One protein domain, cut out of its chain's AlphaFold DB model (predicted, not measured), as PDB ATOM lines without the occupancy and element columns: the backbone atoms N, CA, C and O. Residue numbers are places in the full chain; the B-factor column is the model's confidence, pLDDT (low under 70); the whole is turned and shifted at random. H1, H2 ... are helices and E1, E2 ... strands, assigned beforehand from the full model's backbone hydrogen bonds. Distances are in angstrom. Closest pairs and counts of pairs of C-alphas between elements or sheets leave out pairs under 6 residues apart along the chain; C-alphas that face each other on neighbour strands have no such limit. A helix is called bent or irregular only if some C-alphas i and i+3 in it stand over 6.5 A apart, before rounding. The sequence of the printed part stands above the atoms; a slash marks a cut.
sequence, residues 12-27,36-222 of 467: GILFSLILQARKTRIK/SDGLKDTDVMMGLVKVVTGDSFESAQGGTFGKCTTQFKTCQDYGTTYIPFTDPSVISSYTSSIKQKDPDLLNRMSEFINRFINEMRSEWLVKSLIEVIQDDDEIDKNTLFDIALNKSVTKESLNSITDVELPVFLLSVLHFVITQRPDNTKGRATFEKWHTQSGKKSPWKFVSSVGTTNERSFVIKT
ATOM      1  N   GLY A  12      84.031 149.058 182.814       96.69
ATOM      2  CA  GLY A  12      85.486 149.191 182.925       96.69
ATOM      3  C   GLY A  12      86.113 150.073 181.843       96.69
ATOM      4  O   GLY A  12      87.012 150.862 182.138       96.69
ATOM      5  N   ILE A  13      85.600 150.004 180.611       98.00
ATOM      6  CA  ILE A  13      86.049 150.830 179.481       98.00
ATOM      7  C   ILE A  13      85.608 152.289 179.641       98.00
ATOM      8  O   ILE A  13      86.447 153.183 179.521       98.00
ATOM      9  N   LEU A  14      84.347 152.538 180.014       98.38
ATOM     10  CA  LEU A  14      83.850 153.875 180.369       98.38
ATOM     11  C   LEU A  14      84.709 154.506 181.478       98.38
ATOM     12  O   LEU A  14      85.223 155.616 181.334       98.38
ATOM     13  N   PHE A  15      84.934 153.765 182.563       97.75
ATOM     14  CA  PHE A  15      85.739 154.227 183.689       97.75
ATOM     15  C   PHE A  15      87.207 154.457 183.308       97.75
ATOM     16  O   PHE A  15      87.826 155.422 183.756       97.75
ATOM     17  N   SER A  16      87.767 153.635 182.419       97.25
ATOM     18  CA  SER A  16      89.114 153.852 181.894       97.25
ATOM     19  C   SER A  16      89.253 155.174 181.131       97.25
ATOM     20  O   SER A  16      90.291 155.826 181.262       97.25
ATOM     21  N   LEU A  17      88.244 155.574 180.348       97.94
ATOM     22  CA  LEU A  17      88.233 156.855 179.629       97.94
ATOM     23  C   LEU A  17      88.091 158.034 180.600       97.94
ATOM     24  O   LEU A  17      88.880 158.976 180.539       97.94
ATOM     25  N   ILE A  18      87.178 157.929 181.572       98.00
ATOM     26  CA  ILE A  18      87.031 158.888 182.683       98.00
ATOM     27  C   ILE A  18      88.380 159.123 183.390       98.00
ATOM     28  O   ILE A  18      88.769 160.266 183.631       98.00
ATOM     29  N   LEU A  19      89.149 158.064 183.665       95.94
ATOM     30  CA  LEU A  19      90.459 158.171 184.319       95.94
ATOM     31  C   LEU A  19      91.551 158.842 183.466       95.94
ATOM     32  O   LEU A  19      92.494 159.380 184.053       95.94
ATOM     33  N   GLN A  20      91.447 158.828 182.130       94.12
ATOM     34  CA  GLN A  20      92.339 159.595 181.244       94.12
ATOM     35  C   GLN A  20      91.928 161.073 181.147       94.12
ATOM     36  O   GLN A  20      92.785 161.940 180.980       94.12
ATOM     37  N   ALA A  21      90.631 161.368 181.285       92.94
ATOM     38  CA  ALA A  21      90.105 162.731 181.326       92.94
ATOM     39  C   ALA A  21      90.239 163.408 182.705       92.94
ATOM     40  O   ALA A  21      89.990 164.605 182.840       92.94
ATOM     41  N   ARG A  22      90.637 162.654 183.735       92.75
ATOM     42  CA  ARG A  22      90.799 163.121 185.116       92.75
ATOM     43  C   ARG A  22      91.822 164.259 185.252       92.75
ATOM     44  O   ARG A  22      92.838 164.296 184.556       92.75
ATOM     45  N   LYS A  23      91.598 165.149 186.225       88.06
ATOM     46  CA  LYS A  23      92.563 166.167 186.678       88.06
ATOM     47  C   LYS A  23      93.928 165.562 187.019       88.06
ATOM     48  O   LYS A  23      94.041 164.443 187.523       88.06
ATOM     49  N   THR A  24      94.983 166.326 186.747       80.12
ATOM     50  CA  THR A  24      96.364 165.886 186.965       80.12
ATOM     51  C   THR A  24      96.624 165.643 188.449       80.12
ATOM     52  O   THR A  24      96.472 166.538 189.276       80.12
ATOM     53  N   ARG A  25      97.067 164.430 188.773       71.62
ATOM     54  CA  ARG A  25      97.457 164.038 190.129       71.62
ATOM     55  C   ARG A  25      98.726 164.757 190.583       71.62
ATOM     56  O   ARG A  25      99.708 164.801 189.838       71.62
ATOM     57  N   ILE A  26      98.740 165.250 191.821       60.72
ATOM     58  CA  ILE A  26      99.946 165.827 192.435       60.72
ATOM     59  C   ILE A  26     100.933 164.686 192.718       60.72
ATOM     60  O   ILE A  26     100.559 163.644 193.269       60.72
ATOM     61  N   LYS A  27     102.201 164.841 192.314       50.38
ATOM     62  CA  LYS A  27     103.194 163.766 192.455       50.38
ATOM     63  C   LYS A  27     103.484 163.511 193.931       50.38
ATOM     64  O   LYS A  27     103.562 164.433 194.733       50.38
ATOM     65  N   SER A  36      96.161 163.007 200.692       59.12
ATOM     66  CA  SER A  36      95.748 162.451 199.393       59.12
ATOM     67  C   SER A  36      95.329 163.596 198.470       59.12
ATOM     68  O   SER A  36      94.731 164.560 198.927       59.12
ATOM     69  N   ASP A  37      95.591 163.468 197.170       63.94
ATOM     70  CA  ASP A  37      95.110 164.415 196.159       63.94
ATOM     71  C   ASP A  37      93.599 164.276 195.887       63.94
ATOM     72  O   ASP A  37      93.036 165.075 195.151       63.94
ATOM     73  N   GLY A  38      92.941 163.258 196.459       78.75
ATOM     74  CA  GLY A  38      91.520 162.968 196.231       78.75
ATOM     75  C   GLY A  38      91.213 162.523 194.797       78.75
ATOM     76  O   GLY A  38      90.057 162.549 194.384       78.75
ATOM     77  N   LEU A  39      92.255 162.155 194.043       84.12
ATOM     78  CA  LEU A  39      92.229 161.824 192.621       84.12
ATOM     79  C   LEU A  39      92.812 160.427 192.346       84.12
ATOM     80  O   LEU A  39      93.226 160.152 191.221       84.12
ATOM     81  N   LYS A  40      92.878 159.518 193.331       88.69
ATOM     82  CA  LYS A  40      93.192 158.100 193.065       88.69
ATOM     83  C   LYS A  40      92.073 157.456 192.244       88.69
ATOM     84  O   LYS A  40      90.966 157.975 192.156       88.69
ATOM     85  N   ASP A  41      92.352 156.295 191.656       90.50
ATOM     86  CA  ASP A  41      91.331 155.535 190.924       90.50
ATOM     87  C   ASP A  41      90.176 155.122 191.860       90.50
ATOM     88  O   ASP A  41      89.023 155.193 191.463       90.50
ATOM     89  N   THR A  42      90.467 154.788 193.125       89.31
ATOM     90  CA  THR A  42      89.450 154.551 194.167       89.31
ATOM     91  C   THR A  42      88.566 155.770 194.397       89.31
ATOM     92  O   THR A  42      87.349 155.648 194.406       89.31
ATOM     93  N   ASP A  43      89.170 156.952 194.523       89.88
ATOM     94  CA  ASP A  43      88.458 158.186 194.858       89.88
ATOM     95  C   ASP A  43      87.458 158.545 193.738       89.88
ATOM     96  O   ASP A  43      86.333 158.959 194.007       89.88
ATOM     97  N   VAL A  44      87.844 158.305 192.477       93.38
ATOM     98  CA  VAL A  44      86.979 158.489 191.299       93.38
ATOM     99  C   VAL A  44      85.900 157.403 191.236       93.38
ATOM    100  O   VAL A  44      84.762 157.710 190.901       93.38
ATOM    101  N   MET A  45      86.211 156.147 191.577       93.44
ATOM    102  CA  MET A  45      85.190 155.093 191.632       93.44
ATOM    103  C   MET A  45      84.130 155.408 192.692       93.44
ATOM    104  O   MET A  45      82.950 155.359 192.380       93.44
ATOM    105  N   MET A  46      84.522 155.824 193.901       90.50
ATOM    106  CA  MET A  46      83.586 156.236 194.961       90.50
ATOM    107  C   MET A  46      82.684 157.386 194.508       90.50
ATOM    108  O   MET A  46      81.480 157.355 194.749       90.50
ATOM    109  N   GLY A  47      83.246 158.369 193.796       92.38
ATOM    110  CA  GLY A  47      82.465 159.432 193.169       92.38
ATOM    111  C   GLY A  47      81.429 158.899 192.174       92.38
ATOM    112  O   GLY A  47      80.281 159.331 192.203       92.38
ATOM    113  N   LEU A  48      81.809 157.935 191.331       94.44
ATOM    114  CA  LEU A  48      80.901 157.327 190.358       94.44
ATOM    115  C   LEU A  48      79.820 156.467 191.034       94.44
ATOM    116  O   LEU A  48      78.681 156.469 190.578       94.44
ATOM    117  N   VAL A  49      80.134 155.779 192.140       91.88
ATOM    118  CA  VAL A  49      79.117 155.052 192.915       91.88
ATOM    119  C   VAL A  49      78.154 156.024 193.611       91.88
ATOM    120  O   VAL A  49      76.951 155.818 193.484       91.88
ATOM    121  N   LYS A  50      78.623 157.142 194.202       92.19
ATOM    122  CA  LYS A  50      77.743 158.216 194.732       92.19
ATOM    123  C   LYS A  50      76.764 158.731 193.666       92.19
ATOM    124  O   LYS A  50      75.592 158.968 193.956       92.19
ATOM    125  N   VAL A  51      77.213 158.881 192.416       94.31
ATOM    126  CA  VAL A  51      76.345 159.275 191.288       94.31
ATOM    127  C   VAL A  51      75.272 158.225 190.982       94.31
ATOM    128  O   VAL A  51      74.169 158.591 190.594       94.31
ATOM    129  N   VAL A  52      75.543 156.933 191.174       92.00
ATOM    130  CA  VAL A  52      74.558 155.878 190.897       92.00
ATOM    131  C   VAL A  52      73.603 155.655 192.072       92.00
ATOM    132  O   VAL A  52      72.397 155.606 191.848       92.00
ATOM    133  N   THR A  53      74.099 155.551 193.311       87.19
ATOM    134  CA  THR A  53      73.271 155.161 194.471       87.19
ATOM    135  C   THR A  53      72.714 156.344 195.265       87.19
ATOM    136  O   THR A  53      71.602 156.260 195.768       87.19
ATOM    137  N   GLY A  54      73.447 157.460 195.327       80.88
ATOM    138  CA  GLY A  54      73.152 158.615 196.190       80.88
ATOM    139  C   GLY A  54      74.047 158.667 197.427       80.88
ATOM    140  O   GLY A  54      74.384 159.753 197.900       80.88
ATOM    141  N   ASP A  55      74.518 157.506 197.881       74.25
ATOM    142  CA  ASP A  55      75.272 157.363 199.121       74.25
ATOM    143  C   ASP A  55      76.679 157.950 199.005       74.25
ATOM    144  O   ASP A  55      77.417 157.720 198.039       74.25
ATOM    145  N   SER A  56      77.092 158.688 200.033       60.91
ATOM    146  CA  SER A  56      78.471 159.158 200.138       60.91
ATOM    147  C   SER A  56      79.341 158.055 200.729       60.91
ATOM    148  O   SER A  56      79.403 157.871 201.939       60.91
ATOM    149  N   PHE A  57      80.038 157.323 199.863       56.81
ATOM    150  CA  PHE A  57      81.022 156.334 200.292       56.81
ATOM    151  C   PHE A  57      82.199 157.029 200.984       56.81
ATOM    152  O   PHE A  57      82.957 157.772 200.359       56.81
ATOM    153  N   GLU A  58      82.364 156.757 202.275       48.22
ATOM    154  CA  GLU A  58      83.539 157.118 203.067       48.22
ATOM    155  C   GLU A  58      84.766 156.288 202.645       48.22
ATOM    156  O   GLU A  58      84.669 155.145 202.190       48.22
ATOM    157  N   SER A  59      85.970 156.840 202.824       46.41
ATOM    158  CA  SER A  59      87.236 156.226 202.365       46.41
ATOM    159  C   SER A  59      87.697 154.972 203.137       46.41
ATOM    160  O   SER A  59      88.813 154.491 202.935       46.41
ATOM    161  N   ALA A  60      86.830 154.416 203.986       40.97
ATOM    162  CA  ALA A  60      87.096 153.300 204.889       40.97
ATOM    163  C   ALA A  60      87.212 151.919 204.207       40.97
ATOM    164  O   ALA A  60      87.717 150.983 204.821       40.97
ATOM    165  N   GLN A  61      86.814 151.759 202.936       51.66
ATOM    166  CA  GLN A  61      86.732 150.439 202.272       51.66
ATOM    167  C   GLN A  61      88.085 149.748 201.939       51.66
ATOM    168  O   GLN A  61      88.129 148.721 201.249       51.66
ATOM    169  N   GLY A  62      89.199 150.289 202.442       57.06
ATOM    170  CA  GLY A  62      90.484 149.599 202.563       57.06
ATOM    171  C   GLY A  62      91.077 149.032 201.266       57.06
ATOM    172  O   GLY A  62      90.886 149.546 200.160       57.06
ATOM    173  N   GLY A  63      91.849 147.949 201.403       65.06
ATOM    174  CA  GLY A  63      92.485 147.272 200.266       65.06
ATOM    175  C   GLY A  63      91.490 146.573 199.331       65.06
ATOM    176  O   GLY A  63      91.748 146.470 198.129       65.06
ATOM    177  N   THR A  64      90.344 146.130 199.857       76.38
ATOM    178  CA  THR A  64      89.341 145.357 199.113       76.38
ATOM    179  C   THR A  64      88.681 146.194 198.025       76.38
ATOM    180  O   THR A  64      88.683 145.785 196.865       76.38
ATOM    181  N   PHE A  65      88.236 147.415 198.330       82.75
ATOM    182  CA  PHE A  65      87.685 148.300 197.302       82.75
ATOM    183  C   PHE A  65      88.730 148.743 196.270       82.75
ATOM    184  O   PHE A  65      88.422 148.856 195.081       82.75
ATOM    185  N   GLY A  66      89.994 148.912 196.675       86.19
ATOM    186  CA  GLY A  66      91.103 149.131 195.738       86.19
ATOM    187  C   GLY A  66      91.283 147.973 194.746       86.19
ATOM    188  O   GLY A  66      91.523 148.200 193.553       86.19
ATOM    189  N   LYS A  67      91.102 146.732 195.212       86.25
ATOM    190  CA  LYS A  67      91.092 145.526 194.374       86.25
ATOM    191  C   LYS A  67      89.871 145.504 193.445       86.25
ATOM    192  O   LYS A  67      90.069 145.392 192.238       86.25
ATOM    193  N   CYS A  68      88.654 145.706 193.961       87.50
ATOM    194  CA  CYS A  68      87.423 145.750 193.158       87.50
ATOM    195  C   CYS A  68      87.476 146.847 192.082       87.50
ATOM    196  O   CYS A  68      87.243 146.564 190.911       87.50
ATOM    197  N   THR A  69      87.909 148.063 192.434       90.88
ATOM    198  CA  THR A  69      88.147 149.169 191.485       90.88
ATOM    199  C   THR A  69      89.136 148.772 190.387       90.88
ATOM    200  O   THR A  69      88.948 149.101 189.215       90.88
ATOM    201  N   THR A  70      90.198 148.040 190.739       91.00
ATOM    202  CA  THR A  70      91.192 147.563 189.768       91.00
ATOM    203  C   THR A  70      90.611 146.485 188.851       91.00
ATOM    204  O   THR A  70      90.821 146.555 187.640       91.00
ATOM    205  N   GLN A  71      89.857 145.522 189.386       91.75
ATOM    206  CA  GLN A  71      89.194 144.477 188.598       91.75
ATOM    207  C   GLN A  71      88.141 145.070 187.653       91.75
ATOM    208  O   GLN A  71      88.129 144.727 186.471       91.75
ATOM    209  N   PHE A  72      87.351 146.035 188.133       93.62
ATOM    210  CA  PHE A  72      86.383 146.780 187.333       93.62
ATOM    211  C   PHE A  72      87.061 147.537 186.189       93.62
ATOM    212  O   PHE A  72      86.773 147.285 185.021       93.62
ATOM    213  N   LYS A  73      88.032 148.408 186.504       95.12
ATOM    214  CA  LYS A  73      88.795 149.188 185.515       95.12
ATOM    215  C   LYS A  73      89.446 148.304 184.452       95.12
ATOM    216  O   LYS A  73      89.449 148.642 183.276       95.12
ATOM    217  N   THR A  74      90.023 147.179 184.871       94.44
ATOM    218  CA  THR A  74      90.750 146.263 183.980       94.44
ATOM    219  C   THR A  74      89.844 145.229 183.300       94.44
ATOM    220  O   THR A  74      90.360 144.308 182.664       94.44
ATOM    221  N   CYS A  75      88.517 145.382 183.399       95.12
ATOM    222  CA  CYS A  75      87.523 144.516 182.762       95.12
ATOM    223  C   CYS A  75      87.706 143.029 183.128       95.12
ATOM    224  O   CYS A  75      87.658 142.155 182.269       95.12
ATOM    225  N   GLN A  76      87.998 142.743 184.400       91.19
ATOM    226  CA  GLN A  76      88.161 141.382 184.930       91.19
ATOM    227  C   GLN A  76      86.915 140.872 185.657       91.19
ATOM    228  O   GLN A  76      86.685 139.670 185.684       91.19
ATOM    229  N   ASP A  77      86.157 141.778 186.269       85.56
ATOM    230  CA  ASP A  77      84.943 141.506 187.043       85.56
ATOM    231  C   ASP A  77      84.166 142.827 187.235       85.56
ATOM    232  O   ASP A  77      84.712 143.902 186.965       85.56
ATOM    233  N   TYR A  78      82.917 142.776 187.701       75.00
ATOM    234  CA  TYR A  78      82.165 143.948 188.161       75.00
ATOM    235  C   TYR A  78      82.531 144.391 189.595       75.00
ATOM    236  O   TYR A  78      82.194 145.508 189.970       75.00
ATOM    237  N   GLY A  79      83.269 143.594 190.383       60.34
ATOM    238  CA  GLY A  79      83.681 143.958 191.748       60.34
ATOM    239  C   GLY A  79      82.538 143.808 192.757       60.34
ATOM    240  O   GLY A  79      82.298 144.706 193.569       60.34
ATOM    241  N   THR A  80      81.828 142.681 192.659       63.19
ATOM    242  CA  THR A  80      80.377 142.483 192.876       63.19
ATOM    243  C   THR A  80      79.836 142.582 194.314       63.19
ATOM    244  O   THR A  80      78.853 141.927 194.654       63.19
ATOM    245  N   THR A  81      80.446 143.390 195.180       61.88
ATOM    246  CA  THR A  81      79.900 143.719 196.517       61.88
ATOM    247  C   THR A  81      80.097 145.191 196.880       61.88
ATOM    248  O   THR A  81      79.263 145.762 197.569       61.88
ATOM    249  N   TYR A  82      81.156 145.837 196.377       69.50
ATOM    250  CA  TYR A  82      81.451 147.247 196.671       69.50
ATOM    251  C   TYR A  82      81.187 148.195 195.490       69.50
ATOM    252  O   TYR A  82      81.226 149.411 195.651       69.50
ATOM    253  N   ILE A  83      80.932 147.652 194.296       84.75
ATOM    254  CA  ILE A  83      80.500 148.405 193.113       84.75
ATOM    255  C   ILE A  83      79.122 147.842 192.720       84.75
ATOM    256  O   ILE A  83      79.051 146.858 191.982       84.75
ATOM    257  N   PRO A  84      78.014 148.411 193.228       86.19
ATOM    258  CA  PRO A  84      76.675 147.818 193.142       86.19
ATOM    259  C   PRO A  84      75.997 148.016 191.772       86.19
ATOM    260  O   PRO A  84      74.777 148.005 191.658       86.19
ATOM    261  N   PHE A  85      76.772 148.183 190.697       88.81
ATOM    262  CA  PHE A  85      76.250 148.438 189.345       88.81
ATOM    263  C   PHE A  85      75.546 147.222 188.722       88.81
ATOM    264  O   PHE A  85      74.895 147.360 187.691       88.81
ATOM    265  N   THR A  86      75.669 146.045 189.337       87.38
ATOM    266  CA  THR A  86      74.938 144.822 188.974       87.38
ATOM    267  C   THR A  86      73.756 144.527 189.902       87.38
ATOM    268  O   THR A  86      73.077 143.524 189.696       87.38
ATOM    269  N   ASP A  87      73.509 145.345 190.931       85.69
ATOM    270  CA  ASP A  87      72.398 145.136 191.863       85.69
ATOM    271  C   ASP A  87      71.064 145.570 191.213       85.69
ATOM    272  O   ASP A  87      70.921 146.738 190.838       85.69
ATOM    273  N   PRO A  88      70.058 144.682 191.080       88.00
ATOM    274  CA  PRO A  88      68.792 145.017 190.426       88.00
ATOM    275  C   PRO A  88      68.024 146.182 191.069       88.00
ATOM    276  O   PRO A  88      67.314 146.899 190.362       88.00
ATOM    277  N   SER A  89      68.151 146.389 192.384       85.38
ATOM    278  CA  SER A  89      67.496 147.491 193.095       85.38
ATOM    279  C   SER A  89      68.151 148.831 192.756       85.38
ATOM    280  O   SER A  89      67.453 149.779 192.388       85.38
ATOM    281  N   VAL A  90      69.486 148.876 192.742       87.75
ATOM    282  CA  VAL A  90      70.273 150.049 192.340       87.75
ATOM    283  C   VAL A  90      70.044 150.374 190.865       87.75
ATOM    284  O   VAL A  90      69.762 151.524 190.532       87.75
ATOM    285  N   ILE A  91      70.056 149.366 189.983       90.75
ATOM    286  CA  ILE A  91      69.735 149.526 188.555       90.75
ATOM    287  C   ILE A  91      68.327 150.117 188.377       90.75
ATOM    288  O   ILE A  91      68.141 151.026 187.562       90.75
ATOM    289  N   SER A  92      67.333 149.625 189.126       90.56
ATOM    290  CA  SER A  92      65.947 150.101 189.045       90.56
ATOM    291  C   SER A  92      65.782 151.526 189.576       90.56
ATOM    292  O   SER A  92      65.064 152.318 188.957       90.56
ATOM    293  N   SER A  93      66.441 151.865 190.687       90.56
ATOM    294  CA  SER A  93      66.433 153.211 191.269       90.56
ATOM    295  C   SER A  93      67.075 154.215 190.308       90.56
ATOM    296  O   SER A  93      66.407 155.121 189.811       90.56
ATOM    297  N   TYR A  94      68.319 153.951 189.898       93.50
ATOM    298  CA  TYR A  94      69.068 154.778 188.953       93.50
ATOM    299  C   TYR A  94      68.334 154.964 187.614       93.50
ATOM    300  O   TYR A  94      68.200 156.082 187.119       93.50
ATOM    301  N   THR A  95      67.761 153.892 187.052       94.38
ATOM    302  CA  THR A  95      66.934 153.968 185.830       94.38
ATOM    303  C   THR A  95      65.692 154.842 186.011       94.38
ATOM    304  O   THR A  95      65.232 155.453 185.045       94.38
ATOM    305  N   SER A  96      65.125 154.899 187.217       93.19
ATOM    306  CA  SER A  96      63.957 155.731 187.512       93.19
ATOM    307  C   SER A  96      64.344 157.209 187.581       93.19
ATOM    308  O   SER A  96      63.724 158.005 186.878       93.19
ATOM    309  N   SER A  97      65.417 157.556 188.302       92.75
ATOM    310  CA  SER A  97      65.968 158.922 188.338       92.75
ATOM    311  C   SER A  97      66.368 159.435 186.947       92.75
ATOM    312  O   SER A  97      66.004 160.551 186.579       92.75
ATOM    313  N   ILE A  98      67.027 158.606 186.122       93.56
ATOM    314  CA  ILE A  98      67.356 158.944 184.721       93.56
ATOM    315  C   ILE A  98      66.091 159.295 183.925       93.56
ATOM    316  O   ILE A  98      66.017 160.358 183.313       93.56
ATOM    317  N   LYS A  99      65.063 158.436 183.963       91.75
ATOM    318  CA  LYS A  99      63.807 158.649 183.220       91.75
ATOM    319  C   LYS A  99      63.021 159.872 183.692       91.75
ATOM    320  O   LYS A  99      62.306 160.467 182.892       91.75
ATOM    321  N   GLN A 100      63.136 160.222 184.970       90.50
ATOM    322  CA  GLN A 100      62.489 161.392 185.563       90.50
ATOM    323  C   GLN A 100      63.293 162.687 185.362       90.50
ATOM    324  O   GLN A 100      62.762 163.756 185.641       90.50
ATOM    325  N   LYS A 101      64.533 162.604 184.848       89.44
ATOM    326  CA  LYS A 101      65.499 163.719 184.776       89.44
ATOM    327  C   LYS A 101      65.715 164.374 186.145       89.44
ATOM    328  O   LYS A 101      65.731 165.593 186.272       89.44
ATOM    329  N   ASP A 102      65.853 163.519 187.153       89.75
ATOM    330  CA  ASP A 102      66.044 163.854 188.564       89.75
ATOM    331  C   ASP A 102      67.145 164.927 188.767       89.75
ATOM    332  O   ASP A 102      68.317 164.661 188.460       89.75
ATOM    333  N   PRO A 103      66.800 166.130 189.281       90.88
ATOM    334  CA  PRO A 103      67.759 167.202 189.545       90.88
ATOM    335  C   PRO A 103      68.898 166.795 190.484       90.88
ATOM    336  O   PRO A 103      70.038 167.198 190.253       90.88
ATOM    337  N   ASP A 104      68.647 165.941 191.480       90.12
ATOM    338  CA  ASP A 104      69.681 165.501 192.423       90.12
ATOM    339  C   ASP A 104      70.668 164.538 191.759       90.12
ATOM    340  O   ASP A 104      71.860 164.515 192.085       90.12
ATOM    341  N   LEU A 105      70.211 163.746 190.786       93.19
ATOM    342  CA  LEU A 105      71.095 162.926 189.959       93.19
ATOM    343  C   LEU A 105      71.967 163.788 189.029       93.19
ATOM    344  O   LEU A 105      73.173 163.546 188.900       93.19
ATOM    345  N   LEU A 106      71.376 164.811 188.412       92.12
ATOM    346  CA  LEU A 106      72.076 165.759 187.542       92.12
ATOM    347  C   LEU A 106      73.106 166.587 188.325       92.12
ATOM    348  O   LEU A 106      74.243 166.743 187.864       92.12
ATOM    349  N   ASN A 107      72.760 167.044 189.533       91.94
ATOM    350  CA  ASN A 107      73.690 167.723 190.430       91.94
ATOM    351  C   ASN A 107      74.833 166.790 190.858       91.94
ATOM    352  O   ASN A 107      75.996 167.158 190.706       91.94
ATOM    353  N   ARG A 108      74.555 165.546 191.280       94.31
ATOM    354  CA  ARG A 108      75.611 164.573 191.633       94.31
ATOM    355  C   ARG A 108      76.588 164.309 190.482       94.31
ATOM    356  O   ARG A 108      77.795 164.243 190.723       94.31
ATOM    357  N   MET A 109      76.116 164.187 189.237       96.56
ATOM    358  CA  MET A 109      77.022 164.058 188.084       96.56
ATOM    359  C   MET A 109      77.805 165.354 187.819       96.56
ATOM    360  O   MET A 109      78.988 165.303 187.479       96.56
ATOM    361  N   SER A 110      77.187 166.519 188.014       93.88
ATOM    362  CA  SER A 110      77.861 167.816 187.869       93.88
ATOM    363  C   SER A 110      78.957 168.004 188.931       93.88
ATOM    364  O   SER A 110      80.081 168.369 188.592       93.88
ATOM    365  N   GLU A 111      78.699 167.644 190.196       93.31
ATOM    366  CA  GLU A 111      79.705 167.545 191.266       93.31
ATOM    367  C   GLU A 111      80.847 166.592 190.886       93.31
ATOM    368  O   GLU A 111      82.020 166.919 191.072       93.31
ATOM    369  N   PHE A 112      80.521 165.416 190.338       95.31
ATOM    370  CA  PHE A 112      81.506 164.432 189.893       95.31
ATOM    371  C   PHE A 112      82.422 164.994 188.796       95.31
ATOM    372  O   PHE A 112      83.649 164.909 188.913       95.31
ATOM    373  N   ILE A 113      81.848 165.621 187.766       94.81
ATOM    374  CA  ILE A 113      82.594 166.284 186.690       94.81
ATOM    375  C   ILE A 113      83.486 167.384 187.274       94.81
ATOM    376  O   ILE A 113      84.706 167.339 187.103       94.81
ATOM    377  N   ASN A 114      82.898 168.309 188.038       91.62
ATOM    378  CA  ASN A 114      83.593 169.446 188.639       91.62
ATOM    379  C   ASN A 114      84.719 169.018 189.585       91.62
ATOM    380  O   ASN A 114      85.739 169.702 189.674       91.62
ATOM    381  N   ARG A 115      84.584 167.880 190.274       91.50
ATOM    382  CA  ARG A 115      85.621 167.325 191.147       91.50
ATOM    383  C   ARG A 115      86.730 166.636 190.357       91.50
ATOM    384  O   ARG A 115      87.899 166.989 190.535       91.50
ATOM    385  N   PHE A 116      86.388 165.669 189.505       93.62
ATOM    386  CA  PHE A 116      87.349 164.707 188.963       93.62
ATOM    387  C   PHE A 116      87.833 165.008 187.545       93.62
ATOM    388  O   PHE A 116      88.988 164.700 187.250       93.62
ATOM    389  N   ILE A 117      87.008 165.584 186.669       92.31
ATOM    390  CA  ILE A 117      87.330 165.761 185.246       92.31
ATOM    391  C   ILE A 117      88.139 167.044 185.029       92.31
ATOM    392  O   ILE A 117      87.922 168.068 185.675       92.31
ATOM    393  N   ASN A 118      89.129 166.982 184.141       87.44
ATOM    394  CA  ASN A 118      89.846 168.155 183.660       87.44
ATOM    395  C   ASN A 118      89.046 168.784 182.516       87.44
ATOM    396  O   ASN A 118      88.811 168.124 181.508       87.44
ATOM    397  N   GLU A 119      88.683 170.056 182.647       86.00
ATOM    398  CA  GLU A 119      87.960 170.827 181.631       86.00
ATOM    399  C   GLU A 119      88.643 170.759 180.251       86.00
ATOM    400  O   GLU A 119      88.005 170.437 179.251       86.00
ATOM    401  N   MET A 120      89.979 170.870 180.220       84.25
ATOM    402  CA  MET A 120      90.811 170.734 179.010       84.25
ATOM    403  C   MET A 120      90.816 169.314 178.406       84.25
ATOM    404  O   MET A 120      91.467 169.063 177.390       84.25
ATOM    405  N   ARG A 121      90.155 168.347 179.052       88.25
ATOM    406  CA  ARG A 121      89.971 166.963 178.590       88.25
ATOM    407  C   ARG A 121      88.504 166.582 178.394       88.25
ATOM    408  O   ARG A 121      88.268 165.498 177.866       88.25
ATOM    409  N   SER A 122      87.545 167.440 178.748       89.88
ATOM    410  CA  SER A 122      86.112 167.189 178.542       89.88
ATOM    411  C   SER A 122      85.793 166.891 177.074       89.88
ATOM    412  O   SER A 122      85.078 165.936 176.783       89.88
ATOM    413  N   GLU A 123      86.397 167.627 176.135       90.00
ATOM    414  CA  GLU A 123      86.214 167.387 174.696       90.00
ATOM    415  C   GLU A 123      86.800 166.059 174.229       90.00
ATOM    416  O   GLU A 123      86.139 165.303 173.517       90.00
ATOM    417  N   TRP A 124      88.006 165.721 174.686       93.56
ATOM    418  CA  TRP A 124      88.598 164.418 174.399       93.56
ATOM    419  C   TRP A 124      87.761 163.266 174.987       93.56
ATOM    420  O   TRP A 124      87.642 162.220 174.353       93.56
ATOM    421  N   LEU A 125      87.136 163.454 176.157       95.56
ATOM    422  CA  LEU A 125      86.241 162.463 176.760       95.56
ATOM    423  C   LEU A 125      84.985 162.253 175.905       95.56
ATOM    424  O   LEU A 125      84.678 161.111 175.572       95.56
ATOM    425  N   VAL A 126      84.304 163.330 175.494       95.06
ATOM    426  CA  VAL A 126      83.128 163.256 174.605       95.06
ATOM    427  C   VAL A 126      83.492 162.572 173.285       95.06
ATOM    428  O   VAL A 126      82.832 161.608 172.899       95.06
ATOM    429  N   LYS A 127      84.591 162.989 172.640       93.44
ATOM    430  CA  LYS A 127      85.111 162.364 171.411       93.44
ATOM    431  C   LYS A 127      85.374 160.873 171.584       93.44
ATOM    432  O   LYS A 127      84.931 160.083 170.757       93.44
ATOM    433  N   SER A 128      86.051 160.491 172.667       95.25
ATOM    434  CA  SER A 128      86.374 159.090 172.950       95.25
ATOM    435  C   SER A 128      85.128 158.240 173.154       95.25
ATOM    436  O   SER A 128      85.075 157.116 172.672       95.25
ATOM    437  N   LEU A 129      84.119 158.760 173.859       97.44
ATOM    438  CA  LEU A 129      82.868 158.041 174.084       97.44
ATOM    439  C   LEU A 129      82.073 157.882 172.785       97.44
ATOM    440  O   LEU A 129      81.594 156.785 172.517       97.44
ATOM    441  N   ILE A 130      81.991 158.924 171.950       95.62
ATOM    442  CA  ILE A 130      81.342 158.838 170.633       95.62
ATOM    443  C   ILE A 130      82.055 157.811 169.746       95.62
ATOM    444  O   ILE A 130      81.397 156.903 169.249       95.62
ATOM    445  N   GLU A 131      83.380 157.903 169.591       94.69
ATOM    446  CA  GLU A 131      84.187 156.975 168.777       94.69
ATOM    447  C   GLU A 131      83.961 155.516 169.209       94.69
ATOM    448  O   GLU A 131      83.701 154.644 168.387       94.69
ATOM    449  N   VAL A 132      83.926 155.259 170.519       96.31
ATOM    450  CA  VAL A 132      83.709 153.917 171.079       96.31
ATOM    451  C   VAL A 132      82.281 153.417 170.892       96.31
ATOM    452  O   VAL A 132      82.094 152.231 170.639       96.31
ATOM    453  N   ILE A 133      81.273 154.287 170.995       97.06
ATOM    454  CA  ILE A 133      79.874 153.912 170.745       97.06
ATOM    455  C   ILE A 133      79.655 153.594 169.259       97.06
ATOM    456  O   ILE A 133      78.920 152.658 168.936       97.06
ATOM    457  N   GLN A 134      80.297 154.343 168.356       95.00
ATOM    458  CA  GLN A 134      80.241 154.089 166.914       95.00
ATOM    459  C   GLN A 134      80.883 152.745 166.559       95.00
ATOM    460  O   GLN A 134      80.219 151.888 165.970       95.00
ATOM    461  N   ASP A 135      82.129 152.546 166.986       94.62
ATOM    462  CA  ASP A 135      82.955 151.395 166.615       94.62
ATOM    463  C   ASP A 135      82.580 150.095 167.363       94.62
ATOM    464  O   ASP A 135      82.988 149.006 166.956       94.62
ATOM    465  N   ASP A 136      81.803 150.169 168.452       96.00
ATOM    466  CA  ASP A 136      81.241 148.989 169.121       96.00
ATOM    467  C   ASP A 136      80.067 148.419 168.311       96.00
ATOM    468  O   ASP A 136      78.895 148.753 168.507       96.00
ATOM    469  N   ASP A 137      80.415 147.530 167.385       93.44
ATOM    470  CA  ASP A 137      79.545 146.711 166.535       93.44
ATOM    471  C   ASP A 137      78.377 145.991 167.248       93.44
ATOM    472  O   ASP A 137      77.449 145.551 166.570       93.44
ATOM    473  N   GLU A 138      78.424 145.784 168.570       94.88
ATOM    474  CA  GLU A 138      77.325 145.150 169.316       94.88
ATOM    475  C   GLU A 138      76.272 146.158 169.816       94.88
ATOM    476  O   GLU A 138      75.217 145.745 170.298       94.88
ATOM    477  N   ILE A 139      76.520 147.468 169.698       96.44
ATOM    478  CA  ILE A 139      75.516 148.504 169.975       96.44
ATOM    479  C   ILE A 139      74.653 148.702 168.728       96.44
ATOM    480  O   ILE A 139      75.162 149.118 167.681       96.44
ATOM    481  N   ASP A 140      73.344 148.455 168.853       96.19
ATOM    482  CA  ASP A 140      72.386 148.681 167.766       96.19
ATOM    483  C   ASP A 140      72.386 150.150 167.320       96.19
ATOM    484  O   ASP A 140      72.449 151.073 168.139       96.19
ATOM    485  N   LYS A 141      72.275 150.374 166.008       96.69
ATOM    486  CA  LYS A 141      72.367 151.705 165.391       96.69
ATOM    487  C   LYS A 141      71.277 152.681 165.854       96.69
ATOM    488  O   LYS A 141      71.495 153.891 165.796       96.69
ATOM    489  N   ASN A 142      70.144 152.168 166.342       97.12
ATOM    490  CA  ASN A 142      69.016 152.946 166.852       97.12
ATOM    491  C   ASN A 142      69.081 153.160 168.376       97.12
ATOM    492  O   ASN A 142      68.201 153.827 168.918       97.12
ATOM    493  N   THR A 143      70.097 152.625 169.070       97.88
ATOM    494  CA  THR A 143      70.304 152.857 170.511       97.88
ATOM    495  C   THR A 143      70.363 154.360 170.768       97.88
ATOM    496  O   THR A 143      71.160 155.056 170.136       97.88
ATOM    497  N   LEU A 144      69.503 154.856 171.658       97.81
ATOM    498  CA  LEU A 144      69.421 156.272 172.008       97.81
ATOM    499  C   LEU A 144      70.422 156.627 173.109       97.81
ATOM    500  O   LEU A 144      70.581 155.877 174.070       97.81
ATOM    501  N   PHE A 145      71.031 157.800 172.971       98.06
ATOM    502  CA  PHE A 145      71.848 158.455 173.985       98.06
ATOM    503  C   PHE A 145      71.375 159.900 174.147       98.06
ATOM    504  O   PHE A 145      71.213 160.629 173.164       98.06
ATOM    505  N   ASP A 146      71.156 160.317 175.386       97.12
ATOM    506  CA  ASP A 146      70.809 161.690 175.740       97.12
ATOM    507  C   ASP A 146      72.076 162.541 175.712       97.12
ATOM    508  O   ASP A 146      73.083 162.194 176.325       97.12
ATOM    509  N   ILE A 147      72.037 163.648 174.976       95.94
ATOM    510  CA  ILE A 147      73.170 164.573 174.810       95.94
ATOM    511  C   ILE A 147      72.890 165.953 175.406       95.94
ATOM    512  O   ILE A 147      73.818 166.731 175.592       95.94
ATOM    513  N   ALA A 148      71.626 166.252 175.705       94.75
ATOM    514  CA  ALA A 148      71.171 167.381 176.510       94.75
ATOM    515  C   ALA A 148      69.812 167.033 177.134       94.75
ATOM    516  O   ALA A 148      69.145 166.112 176.654       94.75
ATOM    517  N   LEU A 149      69.373 167.767 178.162       90.62
ATOM    518  CA  LEU A 149      68.155 167.461 178.932       90.62
ATOM    519  C   LEU A 149      66.933 167.130 178.069       90.62
ATOM    520  O   LEU A 149      66.133 166.275 178.439       90.62
ATOM    521  N   ASN A 150      66.769 167.797 176.926       90.19
ATOM    522  CA  ASN A 150      65.632 167.625 176.020       90.19
ATOM    523  C   ASN A 150      66.038 167.127 174.619       90.19
ATOM    524  O   ASN A 150      65.310 167.349 173.655       90.19
ATOM    525  N   LYS A 151      67.202 166.474 174.493       95.12
ATOM    526  CA  LYS A 151      67.784 166.065 173.207       95.12
ATOM    527  C   LYS A 151      68.454 164.693 173.323       95.12
ATOM    528  O   LYS A 151      69.547 164.572 173.877       95.12
ATOM    529  N   SER A 152      67.824 163.685 172.729       96.81
ATOM    530  CA  SER A 152      68.376 162.336 172.565       96.81
ATOM    531  C   SER A 152      68.677 162.077 171.089       96.81
ATOM    532  O   SER A 152      67.953 162.550 170.212       96.81
ATOM    533  N   VAL A 153      69.734 161.322 170.798       97.50
ATOM    534  CA  VAL A 153      70.147 160.962 169.433       97.50
ATOM    535  C   VAL A 153      70.446 159.471 169.336       97.50
ATOM    536  O   VAL A 153      70.857 158.849 170.313       97.50
ATOM    537  N   THR A 154      70.250 158.880 168.158       98.06
ATOM    538  CA  THR A 154      70.652 157.487 167.913       98.06
ATOM    539  C   THR A 154      72.170 157.368 167.790       98.06
ATOM    540  O   THR A 154      72.834 158.332 167.399       98.06
ATOM    541  N   LYS A 155      72.724 156.169 168.025       96.75
ATOM    542  CA  LYS A 155      74.120 155.837 167.691       96.75
ATOM    543  C   LYS A 155      74.487 156.309 166.279       96.75
ATOM    544  O   LYS A 155      75.451 157.051 166.125       96.75
ATOM    545  N   GLU A 156      73.677 155.976 165.273       95.31
ATOM    546  CA  GLU A 156      73.881 156.391 163.871       95.31
ATOM    547  C   GLU A 156      74.000 157.925 163.704       95.31
ATOM    548  O   GLU A 156      74.729 158.404 162.837       95.31
ATOM    549  N   SER A 157      73.355 158.704 164.581       94.75
ATOM    550  CA  SER A 157      73.344 160.174 164.554       94.75
ATOM    551  C   SER A 157      74.406 160.846 165.438       94.75
ATOM    552  O   SER A 157      74.657 162.038 165.255       94.75
ATOM    553  N   LEU A 158      75.059 160.132 166.371       92.81
ATOM    554  CA  LEU A 158      76.032 160.718 167.318       92.81
ATOM    555  C   LEU A 158      77.208 161.432 166.630       92.81
ATOM    556  O   LEU A 158      77.721 162.412 167.156       92.81
ATOM    557  N   ASN A 159      77.623 160.986 165.441       87.75
ATOM    558  CA  ASN A 159      78.696 161.645 164.688       87.75
ATOM    559  C   ASN A 159      78.322 163.047 164.178       87.75
ATOM    560  O   ASN A 159      79.213 163.828 163.844       87.75
ATOM    561  N   SER A 160      77.031 163.372 164.100       88.81
ATOM    562  CA  SER A 160      76.511 164.620 163.525       88.81
ATOM    563  C   SER A 160      76.213 165.707 164.563       88.81
ATOM    564  O   SER A 160      75.718 166.770 164.195       88.81
ATOM    565  N   ILE A 161      76.480 165.456 165.848       91.25
ATOM    566  CA  ILE A 161      76.180 166.404 166.928       91.25
ATOM    567  C   ILE A 161      77.252 167.499 167.015       91.25
ATOM    568  O   ILE A 161      78.421 167.266 166.716       91.25
ATOM    569  N   THR A 162      76.846 168.692 167.442       89.06
ATOM    570  CA  THR A 162      77.700 169.893 167.563       89.06
ATOM    571  C   THR A 162      77.897 170.360 169.004       89.06
ATOM    572  O   THR A 162      78.822 171.112 169.309       89.06
ATOM    573  N   ASP A 163      77.008 169.922 169.888       91.50
ATOM    574  CA  ASP A 163      76.798 170.428 171.237       91.50
ATOM    575  C   ASP A 163      76.391 169.276 172.164       91.50
ATOM    576  O   ASP A 163      75.616 168.402 171.761       91.50
ATOM    577  N   VAL A 164      76.944 169.269 173.382       94.06
ATOM    578  CA  VAL A 164      76.711 168.246 174.415       94.06
ATOM    579  C   VAL A 164      76.701 168.876 175.812       94.06
ATOM    580  O   VAL A 164      77.630 169.591 176.190       94.06
ATOM    581  N   GLU A 165      75.697 168.542 176.618       95.56
ATOM    582  CA  GLU A 165      75.704 168.706 178.073       95.56
ATOM    583  C   GLU A 165      76.393 167.487 178.697       95.56
ATOM    584  O   GLU A 165      75.847 166.380 178.733       95.56
ATOM    585  N   LEU A 166      77.625 167.677 179.177       95.62
ATOM    586  CA  LEU A 166      78.466 166.591 179.678       95.62
ATOM    587  C   LEU A 166      77.829 165.798 180.839       95.62
ATOM    588  O   LEU A 166      77.965 164.573 180.819       95.62
ATOM    589  N   PRO A 167      77.114 166.413 181.812       96.50
ATOM    590  CA  PRO A 167      76.424 165.655 182.855       96.50
ATOM    591  C   PRO A 167      75.383 164.688 182.284       96.50
ATOM    592  O   PRO A 167      75.374 163.513 182.645       96.50
ATOM    593  N   VAL A 168      74.558 165.152 181.340       97.25
ATOM    594  CA  VAL A 168      73.503 164.344 180.711       97.25
ATOM    595  C   VAL A 168      74.108 163.209 179.885       97.25
ATOM    596  O   VAL A 168      73.711 162.055 180.042       97.25
ATOM    597  N   PHE A 169      75.127 163.503 179.074       97.81
ATOM    598  CA  PHE A 169      75.759 162.493 178.225       97.81
ATOM    599  C   PHE A 169      76.501 161.416 179.022       97.81
ATOM    600  O   PHE A 169      76.355 160.227 178.730       97.81
ATOM    601  N   LEU A 170      77.239 161.785 180.079       98.19
ATOM    602  CA  LEU A 170      77.875 160.792 180.949       98.19
ATOM    603  C   LEU A 170      76.845 159.935 181.692       98.19
ATOM    604  O   LEU A 170      77.066 158.732 181.827       98.19
ATOM    605  N   LEU A 171      75.724 160.513 182.138       98.31
ATOM    606  CA  LEU A 171      74.626 159.761 182.752       98.31
ATOM    607  C   LEU A 171      73.982 158.779 181.766       98.31
ATOM    608  O   LEU A 171      73.773 157.621 182.120       98.31
ATOM    609  N   SER A 172      73.729 159.192 180.523       98.06
ATOM    610  CA  SER A 172      73.116 158.329 179.506       98.06
ATOM    611  C   SER A 172      74.043 157.173 179.095       98.06
ATOM    612  O   SER A 172      73.624 156.015 179.040       98.06
ATOM    613  N   VAL A 173      75.346 157.431 178.917       98.50
ATOM    614  CA  VAL A 173      76.329 156.367 178.636       98.50
ATOM    615  C   VAL A 173      76.526 155.432 179.840       98.50
ATOM    616  O   VAL A 173      76.657 154.219 179.659       98.50
ATOM    617  N   LEU A 174      76.504 155.961 181.070       97.88
ATOM    618  CA  LEU A 174      76.547 155.152 182.292       97.88
ATOM    619  C   LEU A 174      75.296 154.267 182.426       97.88
ATOM    620  O   LEU A 174      75.412 153.079 182.729       97.88
ATOM    621  N   HIS A 175      74.114 154.806 182.117       97.44
ATOM    622  CA  HIS A 175      72.853 154.063 182.071       97.44
ATOM    623  C   HIS A 175      72.874 152.935 181.041       97.44
ATOM    624  O   HIS A 175      72.504 151.804 181.374       97.44
ATOM    625  N   PHE A 176      73.401 153.191 179.840       98.00
ATOM    626  CA  PHE A 176      73.597 152.161 178.822       98.00
ATOM    627  C   PHE A 176      74.482 151.009 179.325       98.00
ATOM    628  O   PHE A 176      74.077 149.848 179.232       98.00
ATOM    629  N   VAL A 177      75.665 151.284 179.898       96.44
ATOM    630  CA  VAL A 177      76.551 150.191 180.351       96.44
ATOM    631  C   VAL A 177      75.992 149.431 181.553       96.44
ATOM    632  O   VAL A 177      76.169 148.220 181.627       96.44
ATOM    633  N   ILE A 178      75.294 150.109 182.467       93.81
ATOM    634  CA  ILE A 178      74.669 149.476 183.636       93.81
ATOM    635  C   ILE A 178      73.504 148.567 183.216       93.81
ATOM    636  O   ILE A 178      73.386 147.452 183.719       93.81
ATOM    637  N   THR A 179      72.656 149.005 182.278       94.19
ATOM    638  CA  THR A 179      71.442 148.254 181.907       94.19
ATOM    639  C   THR A 179      71.644 147.230 180.791       94.19
ATOM    640  O   THR A 179      71.018 146.174 180.830       94.19
ATOM    641  N   GLN A 180      72.509 147.510 179.811       94.50
ATOM    642  CA  GLN A 180      72.681 146.674 178.613       94.50
ATOM    643  C   GLN A 180      73.986 145.868 178.600       94.50
ATOM    644  O   GLN A 180      74.137 144.950 177.790       94.50
ATOM    645  N   ARG A 181      74.955 146.188 179.470       92.75
ATOM    646  CA  ARG A 181      76.289 145.559 179.472       92.75
ATOM    647  C   ARG A 181      76.673 144.941 180.834       92.75
ATOM    648  O   ARG A 181      77.800 145.147 181.270       92.75
ATOM    649  N   PRO A 182      75.818 144.103 181.468       86.81
ATOM    650  CA  PRO A 182      76.030 143.551 182.818       86.81
ATOM    651  C   PRO A 182      77.203 142.557 182.950       86.81
ATOM    652  O   PRO A 182      77.460 142.046 184.035       86.81
ATOM    653  N   ASP A 183      77.940 142.288 181.870       90.69
ATOM    654  CA  ASP A 183      79.175 141.502 181.868       90.69
ATOM    655  C   ASP A 183      80.366 142.395 181.487       90.69
ATOM    656  O   ASP A 183      80.588 142.717 180.313       90.69
ATOM    657  N   ASN A 184      81.149 142.797 182.495       92.75
ATOM    658  CA  ASN A 184      82.313 143.666 182.322       92.75
ATOM    659  C   ASN A 184      83.472 142.945 181.615       92.75
ATOM    660  O   ASN A 184      84.340 143.599 181.036       92.75
ATOM    661  N   THR A 185      83.504 141.607 181.652       94.00
ATOM    662  CA  THR A 185      84.644 140.814 181.166       94.00
ATOM    663  C   THR A 185      84.808 140.905 179.650       94.00
ATOM    664  O   THR A 185      85.924 140.853 179.134       94.00
ATOM    665  N   LYS A 186      83.716 141.175 178.925       94.25
ATOM    666  CA  LYS A 186      83.723 141.437 177.478       94.25
ATOM    667  C   LYS A 186      84.559 142.661 177.087       94.25
ATOM    668  O   LYS A 186      85.160 142.674 176.017       94.25
ATOM    669  N   GLY A 187      84.713 143.643 177.978       96.06
ATOM    670  CA  GLY A 187      85.613 144.780 177.760       96.06
ATOM    671  C   GLY A 187      87.104 144.429 177.771       96.06
ATOM    672  O   GLY A 187      87.922 145.252 177.358       96.06
ATOM    673  N   ARG A 188      87.498 143.226 178.220       95.62
ATOM    674  CA  ARG A 188      88.905 142.867 178.469       95.62
ATOM    675  C   ARG A 188      89.801 143.015 177.243       95.62
ATOM    676  O   ARG A 188      90.873 143.603 177.358       95.62
ATOM    677  N   ALA A 189      89.347 142.546 176.081       95.50
ATOM    678  CA  ALA A 189      90.107 142.646 174.835       95.50
ATOM    679  C   ALA A 189      90.317 144.113 174.405       95.50
ATOM    680  O   ALA A 189      91.402 144.489 173.960       95.50
ATOM    681  N   THR A 190      89.314 144.972 174.618       96.81
ATOM    682  CA  THR A 190      89.417 146.426 174.408       96.81
ATOM    683  C   THR A 190      90.409 147.058 175.378       96.81
ATOM    684  O   THR A 190      91.275 147.827 174.962       96.81
ATOM    685  N   PHE A 191      90.346 146.683 176.659       96.50
ATOM    686  CA  PHE A 191      91.253 147.192 177.683       96.50
ATOM    687  C   PHE A 191      92.715 146.845 177.363       96.50
ATOM    688  O   PHE A 191      93.573 147.724 177.427       96.50
ATOM    689  N   GLU A 192      92.991 145.598 176.971       95.31
ATOM    690  CA  GLU A 192      94.331 145.117 176.602       95.31
ATOM    691  C   GLU A 192      94.838 145.690 175.269       95.31
ATOM    692  O   GLU A 192      96.039 145.902 175.123       95.31
ATOM    693  N   LYS A 193      93.954 146.025 174.317       95.19
ATOM    694  CA  LYS A 193      94.336 146.774 173.104       95.19
ATOM    695  C   LYS A 193      94.727 148.222 173.424       95.19
ATOM    696  O   LYS A 193      95.570 148.799 172.741       95.19
ATOM    697  N   TRP A 194      94.110 148.827 174.440       95.62
ATOM    698  CA  TRP A 194      94.332 150.230 174.808       95.62
ATOM    699  C   TRP A 194      95.404 150.458 175.871       95.62
ATOM    700  O   TRP A 194      95.838 151.600 176.041       95.62
ATOM    701  N   HIS A 195      95.830 149.419 176.591       95.06
ATOM    702  CA  HIS A 195      96.811 149.534 177.665       95.06
ATOM    703  C   HIS A 195      97.939 148.523 177.536       95.06
ATOM    704  O   HIS A 195      97.727 147.346 177.273       95.06
ATOM    705  N   THR A 196      99.148 148.970 177.856       93.06
ATOM    706  CA  THR A 196     100.335 148.115 177.955       93.06
ATOM    707  C   THR A 196     100.810 148.009 179.400       93.06
ATOM    708  O   THR A 196     100.583 148.906 180.215       93.06
ATOM    709  N   GLN A 197     101.474 146.901 179.729       89.94
ATOM    710  CA  GLN A 197     102.027 146.633 181.053       89.94
ATOM    711  C   GLN A 197     103.431 146.038 180.881       89.94
ATOM    712  O   GLN A 197     103.587 145.021 180.211       89.94
ATOM    713  N   SER A 198     104.458 146.637 181.489       84.06
ATOM    714  CA  SER A 198     105.852 146.165 181.360       84.06
ATOM    715  C   SER A 198     106.142 144.841 182.090       84.06
ATOM    716  O   SER A 198     107.229 144.287 181.965       84.06
ATOM    717  N   GLY A 199     105.189 144.345 182.881       80.12
ATOM    718  CA  GLY A 199     105.269 143.103 183.647       80.12
ATOM    719  C   GLY A 199     104.093 142.993 184.619       80.12
ATOM    720  O   GLY A 199     103.492 144.003 184.970       80.12
ATOM    721  N   LYS A 200     103.769 141.780 185.092       77.06
ATOM    722  CA  LYS A 200     102.511 141.473 185.820       77.06
ATOM    723  C   LYS A 200     102.182 142.381 187.023       77.06
ATOM    724  O   LYS A 200     101.011 142.506 187.369       77.06
ATOM    725  N   LYS A 201     103.188 142.987 187.670       76.62
ATOM    726  CA  LYS A 201     103.033 143.894 188.830       76.62
ATOM    727  C   LYS A 201     103.198 145.388 188.495       76.62
ATOM    728  O   LYS A 201     103.058 146.221 189.384       76.62
ATOM    729  N   SER A 202     103.514 145.747 187.251       79.06
ATOM    730  CA  SER A 202     103.690 147.144 186.832       79.06
ATOM    731  C   SER A 202     102.335 147.842 186.630       79.06
ATOM    732  O   SER A 202     101.353 147.173 186.305       79.06
ATOM    733  N   PRO A 203     102.236 149.177 186.769       83.56
ATOM    734  CA  PRO A 203     101.026 149.902 186.387       83.56
ATOM    735  C   PRO A 203     100.703 149.729 184.896       83.56
ATOM    736  O   PRO A 203     101.607 149.705 184.060       83.56
ATOM    737  N   TRP A 204      99.414 149.651 184.563       90.56
ATOM    738  CA  TRP A 204      98.945 149.729 183.178       90.56
ATOM    739  C   TRP A 204      99.105 151.158 182.647       90.56
ATOM    740  O   TRP A 204      98.708 152.115 183.315       90.56
ATOM    741  N   LYS A 205      99.657 151.300 181.440       91.81
ATOM    742  CA  LYS A 205      99.821 152.573 180.733       91.81
ATOM    743  C   LYS A 205      98.879 152.622 179.534       91.81
ATOM    744  O   LYS A 205      98.951 151.746 178.677       91.81
ATOM    745  N   PHE A 206      98.043 153.654 179.462       92.94
ATOM    746  CA  PHE A 206      97.191 153.930 178.302       92.94
ATOM    747  C   PHE A 206      98.047 154.293 177.077       92.94
ATOM    748  O   PHE A 206      98.993 155.078 177.184       92.94
ATOM    749  N   VAL A 207      97.734 153.687 175.931       93.25
ATOM    750  CA  VAL A 207      98.444 153.845 174.647       93.25
ATOM    751  C   VAL A 207      97.498 153.983 173.443       93.25
ATOM    752  O   VAL A 207      97.968 154.047 172.312       93.25
ATOM    753  N   SER A 208      96.181 154.012 173.668       92.25
ATOM    754  CA  SER A 208      95.186 154.142 172.598       92.25
ATOM    755  C   SER A 208      95.152 155.547 171.990       92.25
ATOM    756  O   SER A 208      95.352 156.538 172.692       92.25
ATOM    757  N   SER A 209      94.830 155.620 170.698       90.31
ATOM    758  CA  SER A 209      94.538 156.853 169.955       90.31
ATOM    759  C   SER A 209      93.054 157.247 169.978       90.31
ATOM    760  O   SER A 209      92.670 158.208 169.316       90.31
ATOM    761  N   VAL A 210      92.212 156.520 170.718       92.38
ATOM    762  CA  VAL A 210      90.773 156.811 170.823       92.38
ATOM    763  C   VAL A 210      90.515 158.265 171.246       92.38
ATOM    764  O   VAL A 210      91.240 158.830 172.073       92.38
ATOM    765  N   GLY A 211      89.519 158.895 170.627       85.31
ATOM    766  CA  GLY A 211      89.173 160.302 170.815       85.31
ATOM    767  C   GLY A 211      90.117 161.295 170.132       85.31
ATOM    768  O   GLY A 211      89.936 162.500 170.303       85.31
ATOM    769  N   THR A 212      91.121 160.826 169.378       84.19
ATOM    770  CA  THR A 212      92.000 161.683 168.554       84.19
ATOM    771  C   THR A 212      91.664 161.639 167.065       84.19
ATOM    772  O   THR A 212      92.073 162.529 166.328       84.19
ATOM    773  N   THR A 213      90.869 160.655 166.632       74.88
ATOM    774  CA  THR A 213      90.471 160.452 165.230       74.88
ATOM    775  C   THR A 213      89.471 161.514 164.744       74.88
ATOM    776  O   THR A 213      89.377 161.790 163.551       74.88
ATOM    777  N   ASN A 214      88.717 162.130 165.662       70.19
ATOM    778  CA  ASN A 214      87.691 163.123 165.347       70.19
ATOM    779  C   ASN A 214      88.208 164.567 165.517       70.19
ATOM    780  O   ASN A 214      88.282 165.096 166.630       70.19
ATOM    781  N   GLU A 215      88.513 165.220 164.394       71.31
ATOM    782  CA  GLU A 215      88.996 166.609 164.343       71.31
ATOM    783  C   GLU A 215      87.913 167.667 164.641       71.31
ATOM    784  O   GLU A 215      88.243 168.826 164.888       71.31
ATOM    785  N   ARG A 216      86.619 167.306 164.648       72.94
ATOM    786  CA  ARG A 216      85.512 168.260 164.869       72.94
ATOM    787  C   ARG A 216      85.566 168.846 166.275       72.94
ATOM    788  O   ARG A 216      85.814 168.108 167.221       72.94
ATOM    789  N   SER A 217      85.302 170.141 166.429       73.81
ATOM    790  CA  SER A 217      85.145 170.760 167.751       73.81
ATOM    791  C   SER A 217      83.698 170.645 168.239       73.81
ATOM    792  O   SER A 217      82.773 170.691 167.427       73.81
ATOM    793  N   PHE A 218      83.508 170.496 169.551       79.19
ATOM    794  CA  PHE A 218      82.195 170.398 170.197       79.19
ATOM    795  C   PHE A 218      82.005 171.530 171.209       79.19
ATOM    796  O   PHE A 218      82.906 171.816 171.997       79.19
ATOM    797  N   VAL A 219      80.809 172.118 171.249       84.06
ATOM    798  CA  VAL A 219      80.405 173.004 172.350       84.06
ATOM    799  C   VAL A 219      80.002 172.136 173.537       84.06
ATOM    800  O   VAL A 219      79.037 171.378 173.456       84.06
ATOM    801  N   ILE A 220      80.742 172.227 174.641       86.00
ATOM    802  CA  ILE A 220      80.524 171.373 175.812       86.00
ATOM    803  C   ILE A 220      80.056 172.214 176.984       86.00
ATOM    804  O   ILE A 220      80.790 173.060 177.487       86.00
ATOM    805  N   LYS A 221      78.837 171.930 177.439       88.69
ATOM    806  CA  LYS A 221      78.283 172.489 178.666       88.69
ATOM    807  C   LYS A 221      78.611 171.550 179.828       88.69
ATOM    808  O   LYS A 221      78.165 170.404 179.854       88.69
ATOM    809  N   THR A 222      79.431 172.012 180.768       78.50
ATOM    810  CA  THR A 222      79.765 171.287 182.011       78.50
ATOM    811  C   THR A 222      78.765 171.558 183.135       78.50
ATOM    812  O   THR A 222      78.655 170.751 184.055       78.50
TER     813      THR A 222
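This is residues 12 to 27 and 36 to 222 of the 467 residues of an uncharacterized protein of Coprococcus eutactus CAG:665 (UniProt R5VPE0). A rounded mass of crossed helices has H1 and H8 nearest its middle, with H2 and H5 side by side over one side of them, H6 along another side of H1, and H3, H4 and H9 round about. The small hairpin E1 and E2 packs on H8 through E1, with H7 beside it, and a long loop, residues 195 to 218, runs over the outside from H9 to E4, which pairs with E3. The 203 printed residues hold, in order, H1 to H6, E1, E2, H7, E3, H8, H9 and E4: mostly helix, with one antiparallel sheet, E1 and E2, and one parallel, E3 and E4. The whole is compact, with a radius of gyration of the C-alphas of 16.1 A and spans of 42 by 36 by 33 A.

H1, residues 12 to 21, begins with C-alpha 12 at (85.486, 149.191, 182.925). H2 is residues 41 to 53, 18.4 A; H3 59 to 73, 18.3 A; H4 88 to 100, 18.2 A; H5 103 to 116, 19.8 A; and H6 119 to 135, 25.1 A. E1, residues 144 to 148, E2, 151 to 154, H7, 155 to 160, and E3, 163 to 165, precede H8, residues 166 to 180, 20.8 A. H9 is residues 184 to 194, 15.6 A, and E4, 219 to 221, ends with C-alpha 221 at (78.283, 172.489, 178.666). Irregular helices are H3, C-alphas 60 and 63 being 9.3 A apart, H6, 120 and 123, 7.1 A, H7, 156 and 159, 7.2 A, and H9, 186 and 189, 7.0 A.

H1 touches H6 at a shallow tilt of 30 degrees, opposite ways, closest at the C-alphas of Ala 21 and Arg 121, 5.0 A. H1 touches H9, closest at C-alphas 13 and 187, 6.3 A. H3 touches H1 with residues 72 to 73 alone, closest at C-alphas 73 and 12, 4.2 A. H2 touches H5 at 6 degrees, opposite ways, closest at C-alphas 51 and 108, 5.4 A. H8 touches H4, closest at C-alphas 178 and 91, 7.0 A. The closest C-alphas of E1 and H8 are 147 and 169, 4.8 A; those of H6 and H7, which touch, are 134 and 155, 6.4 A. In the hairpin E1 and E2, N 145 and O 153 are 2.9 A apart, within hydrogen-bond range. E3 and E4 are parallel, N 164 and O 219 being 3.0 A apart; with H8 and H9 between they form a strand-helix-strand unit, two parallel strands joined through helices, its crossover right-handed. Every O i to N i+4 pair is within range in H1, H2, H4, H5 and H8, against 8 of 11 in H3, 11 of 13 in H6, 4 of 7 in H9 and 0 of 2 in H7, where 2 of 3 O i to N i+3 pairs are.

The two farthest C-alphas, of Asn 150 and Gly 199, are 47.2 A apart. Residues 28 to 35 are not printed, and C-alphas 27 and 36 are 10.3 A apart across the cut. The links H3 to H4 and H9 to E4 are long. Mean pLDDT of the printed part is 88.5; residues 26 to 27, 36 to 37, 56 to 63 and 79 to 82 are under 70.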